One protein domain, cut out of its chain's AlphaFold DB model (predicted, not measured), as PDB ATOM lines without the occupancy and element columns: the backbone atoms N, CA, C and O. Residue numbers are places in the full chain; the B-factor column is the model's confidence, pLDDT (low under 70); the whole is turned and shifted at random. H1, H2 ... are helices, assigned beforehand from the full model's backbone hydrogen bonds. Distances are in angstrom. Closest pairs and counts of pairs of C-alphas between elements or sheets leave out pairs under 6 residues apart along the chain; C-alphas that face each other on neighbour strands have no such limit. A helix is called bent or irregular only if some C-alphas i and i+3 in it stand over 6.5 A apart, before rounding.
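AT A GLANCE: This is residues 2 to 28 and 41 to 77 of the 125 residues of an uncharacterized protein of Nyssa sinensis (UniProt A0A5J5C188). The model is two separate pieces with open space between them: a long helix, H1, with the very short H2 just past its end, and, across a cut in the chain, a strung-out stretch in which two short helices, H3 and H4, are held apart by a long link. Residues 2 to 28, with H1 and H2, stand free of the rest, and no helix touches another. The printed part has 64 residues with four named helices, H1, H2, H3 and H4 in that order, and no named strand; the class is all helix. The whole is extended, with a radius of gyration of the C-alphas of 19.5 A, and only just flat, spanning 52 by 35 by 15 A.

HOW THE PARTS SIT: H1, residues 2 to 18, is the longest helix, and a tight link of one residue, Arg 19, joins it to H2, residues 20 to 23. The two are close but not clearly touching, with one pair of C-alphas within 8 A, those of Leu 16 and Ala 22, 7.0 A apart. H3, residues 52 to 58, is apart from both H1 and H2. H4, residues 70 to 76, is apart from H3, and also from H1 and H2. In H1 and H3 every O i to N i+4 pair is within hydrogen-bond range; in H4 1 of 3 is, beside 2 of 4 O i to N i+3 pairs, and H2 is too short for an O i to N i+4 pair, while its one O i to N i+3 pair is not within range.

IN THESE COORDINATES: H1 runs 24.3 A from C-alpha 2 at (162.788, 103.902, 153.373) to C-alpha 18 at (172.428, 125.603, 148.437). H2 is irregular: C-alphas 20 and 23 are 7.2 A apart. H3 begins at C-alpha 52, at (178.982, 119.433, 166.823), and is 9.9 A long. H4 is 10.3 A long and ends at C-alpha 76, at (196.740, 127.296, 179.250); it is neither bent nor irregular, but only just: C-alphas 71 and 74 are 6.1 A apart.

THE WHOLE: The two C-alphas farthest apart are those of Leu 2 and Thr 71, at 56.4 A. Residues 29 to 40 are not printed, and C-alphas 28 and 41 are 24.9 A apart across the cut, which falls in the link from H2 to H3. The link from H3 to H4, with 11 residues, is long. Without residues 2 to 28, the remaining 37 residues span 34 by 17 by 12 A. The mean pLDDT of the printed part is 90.4, and no printed residue is under 70.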
ATOM      1  N   LEU A   2     162.842 103.299 154.720       81.25
ATOM      2  CA  LEU A   2     162.788 103.902 153.373       81.25
ATOM      3  C   LEU A   2     162.619 105.431 153.426       81.25
ATOM      4  O   LEU A   2     163.354 106.154 152.760       81.25
ATOM      5  N   GLU A   3     161.748 105.921 154.308       85.62
ATOM      6  CA  GLU A   3     161.522 107.359 154.527       85.62
ATOM      7  C   GLU A   3     162.787 108.094 155.004       85.62
ATOM      8  O   GLU A   3     163.096 109.186 154.530       85.62
ATOM      9  N   ASP A   4     163.584 107.478 155.884       84.19
ATOM     10  CA  ASP A   4     164.849 108.052 156.367       84.19
ATOM     11  C   ASP A   4     165.872 108.209 155.236       84.19
ATOM     12  O   ASP A   4     166.573 109.221 155.151       84.19
ATOM     13  N   GLN A   5     165.937 107.223 154.334       88.06
ATOM     14  CA  GLN A   5     166.814 107.266 153.165       88.06
ATOM     15  C   GLN A   5     166.367 108.333 152.165       88.06
ATOM     16  O   GLN A   5     167.210 109.037 151.607       88.06
ATOM     17  N   GLU A   6     165.063 108.491 151.943       90.62
ATOM     18  CA  GLU A   6     164.526 109.555 151.093       90.62
ATOM     19  C   GLU A   6     164.785 110.941 151.679       90.62
ATOM     20  O   GLU A   6     165.228 111.839 150.964       90.62
ATOM     21  N   ASN A   7     164.596 111.109 152.986       90.56
ATOM     22  CA  ASN A   7     164.887 112.359 153.678       90.56
ATOM     23  C   ASN A   7     166.382 112.699 153.631       90.56
ATOM     24  O   ASN A   7     166.745 113.854 153.408       90.56
ATOM     25  N   ALA A   8     167.261 111.707 153.780       86.69
ATOM     26  CA  ALA A   8     168.702 111.890 153.621       86.69
ATOM     27  C   ALA A   8     169.077 112.287 152.182       86.69
ATOM     28  O   ALA A   8     169.888 113.195 151.989       86.69
ATOM     29  N   LYS A   9     168.460 111.662 151.168       89.94
ATOM     30  CA  LYS A   9     168.648 112.028 149.754       89.94
ATOM     31  C   LYS A   9     168.176 113.454 149.471       89.94
ATOM     32  O   LYS A   9     168.933 114.221 148.884       89.94
ATOM     33  N   LYS A  10     166.985 113.832 149.949       91.56
ATOM     34  CA  LYS A  10     166.435 115.191 149.812       91.56
ATOM     35  C   LYS A  10     167.338 116.231 150.470       91.56
ATOM     36  O   LYS A  10     167.703 117.204 149.821       91.56
ATOM     37  N   LYS A  11     167.781 115.992 151.711       89.19
ATOM     38  CA  LYS A  11     168.739 116.871 152.406       89.19
ATOM     39  C   LYS A  11     170.055 117.005 151.643       89.19
ATOM     40  O   LYS A  11     170.609 118.097 151.578       89.19
ATOM     41  N   LYS A  12     170.555 115.913 151.057       85.69
ATOM     42  CA  LYS A  12     171.778 115.935 150.250       85.69
ATOM     43  C   LYS A  12     171.603 116.773 148.981       85.69
ATOM     44  O   LYS A  12     172.462 117.596 148.687       85.69
ATOM     45  N   GLU A  13     170.506 116.590 148.249       87.62
ATOM     46  CA  GLU A  13     170.222 117.358 147.030       87.62
ATOM     47  C   GLU A  13     169.998 118.845 147.333       87.62
ATOM     48  O   GLU A  13     170.524 119.718 146.642       87.62
ATOM     49  N   GLU A  14     169.274 119.147 148.409       89.75
ATOM     50  CA  GLU A  14     169.072 120.510 148.885       89.75
ATOM     51  C   GLU A  14     170.402 121.166 149.281       89.75
ATOM     52  O   GLU A  14     170.665 122.305 148.894       89.75
ATOM     53  N   ALA A  15     171.271 120.446 149.997       85.50
ATOM     54  CA  ALA A  15     172.605 120.928 150.334       85.50
ATOM     55  C   ALA A  15     173.432 121.201 149.072       85.50
ATOM     56  O   ALA A  15     174.040 122.263 148.981       85.50
ATOM     57  N   LEU A  16     173.403 120.306 148.079       83.88
ATOM     58  CA  LEU A  16     174.114 120.481 146.810       83.88
ATOM     59  C   LEU A  16     173.663 121.753 146.076       83.88
ATOM     60  O   LEU A  16     174.504 122.509 145.599       83.88
ATOM     61  N   ARG A  17     172.352 122.029 146.052       85.25
ATOM     62  CA  ARG A  17     171.781 123.243 145.441       85.25
ATOM     63  C   ARG A  17     172.075 124.519 146.230       85.25
ATOM     64  O   ARG A  17     172.242 125.573 145.628       85.25
ATOM     65  N   LYS A  18     172.134 124.449 147.564       88.56
ATOM     66  CA  LYS A  18     172.428 125.603 148.437       88.56
ATOM     67  C   LYS A  18     173.898 126.033 148.416       88.56
ATOM     68  O   LYS A  18     174.218 127.115 148.910       88.56
ATOM     69  N   ARG A  19     174.807 125.208 147.885       84.38
ATOM     70  CA  ARG A  19     176.232 125.552 147.794       84.38
ATOM     71  C   ARG A  19     176.435 126.743 146.868       84.38
ATOM     72  O   ARG A  19     175.879 126.809 145.777       84.38
ATOM     73  N   ARG A  20     177.310 127.657 147.285       86.44
ATOM     74  CA  ARG A  20     177.652 128.863 146.512       86.44
ATOM     75  C   ARG A  20     178.268 128.532 145.152       86.44
ATOM     76  O   ARG A  20     178.071 129.276 144.197       86.44
ATOM     77  N   ASP A  21     178.942 127.389 145.065       84.25
ATOM     78  CA  ASP A  21     179.694 126.981 143.881       84.25
ATOM     79  C   ASP A  21     178.835 126.271 142.824       84.25
ATOM     80  O   ASP A  21     179.297 126.067 141.705       84.25
ATOM     81  N   ALA A  22     177.587 125.909 143.145       85.19
ATOM     82  CA  ALA A  22     176.747 125.061 142.293       85.19
ATOM     83  C   ALA A  22     176.436 125.674 140.915       85.19
ATOM     84  O   ALA A  22     176.209 124.950 139.950       85.19
ATOM     85  N   ASN A  23     176.464 127.006 140.809       85.06
ATOM     86  CA  ASN A  23     176.173 127.731 139.571       85.06
ATOM     87  C   ASN A  23     177.437 128.078 138.756       85.06
ATOM     88  O   ASN A  23     177.338 128.733 137.716       85.06
ATOM     89  N   LEU A  24     178.630 127.690 139.220       88.50
ATOM     90  CA  LEU A  24     179.900 128.053 138.591       88.50
ATOM     91  C   LEU A  24     180.327 126.998 137.560       88.50
ATOM     92  O   LEU A  24     180.462 125.820 137.867       88.50
ATOM     93  N   LYS A  25     180.598 127.434 136.322       87.88
ATOM     94  CA  LYS A  25     180.868 126.544 135.172       87.88
ATOM     95  C   LYS A  25     182.189 125.766 135.247       87.88
ATOM     96  O   LYS A  25     182.331 124.758 134.566       87.88
ATOM     97  N   HIS A  26     183.163 126.246 136.020       91.62
ATOM     98  CA  HIS A  26     184.540 125.728 136.004       91.62
ATOM     99  C   HIS A  26     184.947 124.993 137.285       91.62
ATOM    100  O   HIS A  26     186.081 124.531 137.382       91.62
ATOM    101  N   ILE A  27     184.052 124.884 138.271       88.44
ATOM    102  CA  ILE A  27     184.363 124.268 139.564       88.44
ATOM    103  C   ILE A  27     183.689 122.900 139.634       88.44
ATOM    104  O   ILE A  27     182.468 122.797 139.665       88.44
ATOM    105  N   ILE A  28     184.503 121.843 139.663       87.50
ATOM    106  CA  ILE A  28     184.053 120.452 139.776       87.50
ATOM    107  C   ILE A  28     184.643 119.874 141.064       87.50
ATOM    108  O   ILE A  28     185.861 119.809 141.216       87.50
ATOM    109  N   HIS A  41     188.550 111.503 162.543       91.50
ATOM    110  CA  HIS A  41     187.375 112.223 163.007       91.50
ATOM    111  C   HIS A  41     186.683 111.484 164.155       91.50
ATOM    112  O   HIS A  41     186.757 110.261 164.294       91.50
ATOM    113  N   THR A  42     185.975 112.239 164.991       91.06
ATOM    114  CA  THR A  42     185.151 111.667 166.053       91.06
ATOM    115  C   THR A  42     183.920 110.987 165.448       91.06
ATOM    116  O   THR A  42     183.203 111.569 164.637       91.06
ATOM    117  N   LYS A  43     183.661 109.732 165.840       91.00
ATOM    118  CA  LYS A  43     182.469 108.987 165.385       91.00
ATOM    119  C   LYS A  43     181.178 109.568 165.958       91.00
ATOM    120  O   LYS A  43     180.144 109.576 165.300       91.00
ATOM    121  N   THR A  44     181.250 110.017 167.204       91.75
ATOM    122  CA  THR A  44     180.136 110.557 167.981       91.75
ATOM    123  C   THR A  44     180.615 111.772 168.759       91.75
ATOM    124  O   THR A  44     181.802 111.891 169.072       91.75
ATOM    125  N   LEU A  45     179.686 112.670 169.082       93.50
ATOM    126  CA  LEU A  45     179.977 113.850 169.884       93.50
ATOM    127  C   LEU A  45     180.414 113.429 171.301       93.50
ATOM    128  O   LEU A  45     179.687 112.659 171.937       93.50
ATOM    129  N   PRO A  46     181.579 113.877 171.801       95.06
ATOM    130  CA  PRO A  46     181.987 113.563 173.163       95.06
ATOM    131  C   PRO A  46     181.176 114.374 174.184       95.06
ATOM    132  O   PRO A  46     180.912 115.561 173.989       95.06
ATOM    133  N   PHE A  47     180.826 113.740 175.305       94.00
ATOM    134  CA  PHE A  47     180.316 114.442 176.486       94.00
ATOM    135  C   PHE A  47     181.404 115.406 176.999       94.00
ATOM    136  O   PHE A  47     182.566 114.993 177.031       94.00
ATOM    137  N   PRO A  48     181.108 116.666 177.377       95.38
ATOM    138  CA  PRO A  48     179.810 117.270 177.715       95.38
ATOM    139  C   PRO A  48     179.159 118.116 176.602       95.38
ATOM    140  O   PRO A  48     178.235 118.882 176.874       95.38
ATOM    141  N   TYR A  49     179.642 118.041 175.360       95.69
ATOM    142  CA  TYR A  49     179.153 118.919 174.297       95.69
ATOM    143  C   TYR A  49     177.756 118.513 173.815       95.69
ATOM    144  O   TYR A  49     177.447 117.331 173.681       95.69
ATOM    145  N   THR A  50     176.914 119.509 173.525       93.44
ATOM    146  CA  THR A  50     175.534 119.317 173.040       93.44
ATOM    147  C   THR A  50     175.419 119.418 171.520       93.44
ATOM    148  O   THR A  50     174.551 118.780 170.927       93.44
ATOM    149  N   SER A  51     176.297 120.194 170.875       94.94
ATOM    150  CA  SER A  51     176.331 120.370 169.422       94.94
ATOM    151  C   SER A  51     177.721 120.098 168.845       94.94
ATOM    152  O   SER A  51     178.748 120.305 169.499       94.94
ATOM    153  N   LYS A  52     177.745 119.654 167.583       93.00
ATOM    154  CA  LYS A  52     178.982 119.433 166.823       93.00
ATOM    155  C   LYS A  52     179.776 120.727 166.636       93.00
ATOM    156  O   LYS A  52     180.991 120.715 166.785       93.00
ATOM    157  N   GLU A  53     179.083 121.825 166.356       93.44
ATOM    158  CA  GLU A  53     179.707 123.129 166.120       93.44
ATOM    159  C   GLU A  53     180.454 123.623 167.362       93.44
ATOM    160  O   GLU A  53     181.589 124.074 167.251       93.44
ATOM    161  N   VAL A  54     179.864 123.459 168.552       95.69
ATOM    162  CA  VAL A  54     180.500 123.852 169.821       95.69
ATOM    163  C   VAL A  54     181.749 123.011 170.086       95.69
ATOM    164  O   VAL A  54     182.783 123.546 170.482       95.69
ATOM    165  N   PHE A  55     181.680 121.700 169.835       95.88
ATOM    166  CA  PHE A  55     182.842 120.826 169.979       95.88
ATOM    167  C   PHE A  55     183.980 121.236 169.037       95.88
ATOM    168  O   PHE A  55     185.108 121.413 169.488       95.88
ATOM    169  N   GLU A  56     183.696 121.434 167.751       93.69
ATOM    170  CA  GLU A  56     184.715 121.817 166.768       93.69
ATOM    171  C   GLU A  56     185.332 123.186 167.079       93.69
ATOM    172  O   GLU A  56     186.550 123.338 166.999       93.69
ATOM    173  N   GLN A  57     184.523 124.156 167.521       94.88
ATOM    174  CA  GLN A  57     185.010 125.462 167.979       94.88
ATOM    175  C   GLN A  57     185.919 125.336 169.207       94.88
ATOM    176  O   GLN A  57     186.941 126.017 169.284       94.88
ATOM    177  N   SER A  58     185.592 124.442 170.147       93.94
ATOM    178  CA  SER A  58     186.377 124.262 171.377       93.94
ATOM    179  C   SER A  58     187.807 123.771 171.117       93.94
ATOM    180  O   SER A  58     188.729 124.167 171.827       93.94
ATOM    181  N   ILE A  59     188.016 122.953 170.078       92.44
ATOM    182  CA  ILE A  59     189.326 122.369 169.740       92.44
ATOM    183  C   ILE A  59     190.046 123.096 168.597       92.44
ATOM    184  O   ILE A  59     191.116 122.666 168.171       92.44
ATOM    185  N   GLN A  60     189.471 124.183 168.076       93.94
ATOM    186  CA  GLN A  60     189.965 124.861 166.875       93.94
ATOM    187  C   GLN A  60     191.380 125.438 167.046       93.94
ATOM    188  O   GLN A  60     192.143 125.529 166.084       93.94
ATOM    189  N   MET A  61     191.738 125.849 168.263       91.44
ATOM    190  CA  MET A  61     193.023 126.475 168.561       91.44
ATOM    191  C   MET A  61     194.061 125.443 169.030       91.44
ATOM    192  O   MET A  61     193.840 124.784 170.047       91.44
ATOM    193  N   PRO A  62     195.234 125.347 168.376       93.19
ATOM    194  CA  PRO A  62     196.304 124.456 168.816       93.19
ATOM    195  C   PRO A  62     196.942 124.954 170.119       93.19
ATOM    196  O   PRO A  62     197.085 126.156 170.328       93.19
ATOM    197  N   ILE A  63     197.355 124.031 170.990       90.44
ATOM    198  CA  ILE A  63     197.931 124.329 172.318       90.44
ATOM    199  C   ILE A  63     199.475 124.388 172.285       90.44
ATOM    200  O   ILE A  63     200.102 124.910 173.205       90.44
ATOM    201  N   GLY A  64     200.091 123.873 171.214       89.88
ATOM    202  CA  GLY A  64     201.541 123.687 171.098       89.88
ATOM    203  C   GLY A  64     202.372 124.976 171.200       89.88
ATOM    204  O   GLY A  64     201.880 126.066 170.877       89.88
ATOM    205  N   PRO A  65     203.645 124.860 171.623       91.81
ATOM    206  CA  PRO A  65     204.540 125.999 171.781       91.81
ATOM    207  C   PRO A  65     204.888 126.698 170.467       91.81
ATOM    208  O   PRO A  65     205.301 127.852 170.493       91.81
ATOM    209  N   GLU A  66     204.692 126.041 169.323       93.44
ATOM    210  CA  GLU A  66     204.909 126.651 168.011       93.44
ATOM    211  C   GLU A  66     203.830 127.689 167.668       93.44
ATOM    212  O   GLU A  66     204.072 128.595 166.874       93.44
ATOM    213  N   PHE A  67     202.639 127.573 168.265       92.69
ATOM    214  CA  PHE A  67     201.469 128.378 167.906       92.69
ATOM    215  C   PHE A  67     201.133 129.471 168.921       92.69
ATOM    216  O   PHE A  67     200.349 130.372 168.617       92.69
ATOM    217  N   LYS A  68     201.684 129.401 170.139       93.44
ATOM    218  CA  LYS A  68     201.393 130.345 171.225       93.44
ATOM    219  C   LYS A  68     202.677 130.884 171.851       93.44
ATOM    220  O   LYS A  68     203.657 130.157 171.956       93.44
ATOM    221  N   PRO A  69     202.687 132.141 172.324       93.50
ATOM    222  CA  PRO A  69     203.841 132.682 173.028       93.50
ATOM    223  C   PRO A  69     204.029 131.993 174.383       93.50
ATOM    224  O   PRO A  69     203.057 131.610 175.039       93.50
ATOM    225  N   VAL A  70     205.281 131.931 174.851       90.31
ATOM    226  CA  VAL A  70     205.676 131.289 176.122       90.31
ATOM    227  C   VAL A  70     204.841 131.769 177.315       90.31
ATOM    228  O   VAL A  70     204.453 130.969 178.162       90.31
ATOM    229  N   THR A  71     204.487 133.055 177.343       90.94
ATOM    230  CA  THR A  71     203.650 133.654 178.393       90.94
ATOM    231  C   THR A  71     202.250 133.038 178.471       90.94
ATOM    232  O   THR A  71     201.720 132.869 179.564       90.94
ATOM    233  N   ALA A  72     201.645 132.687 177.333       91.12
ATOM    234  CA  ALA A  72     200.287 132.144 177.281       91.12
ATOM    235  C   ALA A  72     200.249 130.629 177.528       91.12
ATOM    236  O   ALA A  72     199.298 130.127 178.123       91.12
ATOM    237  N   ILE A  73     201.284 129.898 177.102       93.50
ATOM    238  CA  ILE A  73     201.360 128.434 177.242       93.50
ATOM    239  C   ILE A  73     201.266 128.018 178.711       93.50
ATOM    240  O   ILE A  73     200.520 127.100 179.043       93.50
ATOM    241  N   GLY A  74     201.999 128.707 179.593       90.38
ATOM    242  CA  GLY A  74     202.012 128.387 181.021       90.38
ATOM    243  C   GLY A  74     200.632 128.491 181.669       90.38
ATOM    244  O   GLY A  74     200.288 127.650 182.490       90.38
ATOM    245  N   ALA A  75     199.826 129.479 181.267       90.50
ATOM    246  CA  ALA A  75     198.467 129.653 181.776       90.50
ATOM    247  C   ALA A  75     197.484 128.619 181.200       90.50
ATOM    248  O   ALA A  75     196.599 128.162 181.913       90.50
ATOM    249  N   LEU A  76     197.644 128.233 179.930       91.19
ATOM    250  CA  LEU A  76     196.740 127.296 179.250       91.19
ATOM    251  C   LEU A  76     196.967 125.834 179.639       91.19
ATOM    252  O   LEU A  76     196.014 125.064 179.685       91.19
ATOM    253  N   ASN A  77     198.214 125.453 179.917       91.94
ATOM    254  CA  ASN A  77     198.566 124.083 180.300       91.94
ATOM    255  C   ASN A  77     198.482 123.845 181.814       91.94
ATOM    256  O   ASN A  77     198.775 122.740 182.276       91.94
TER     257      ASN A  77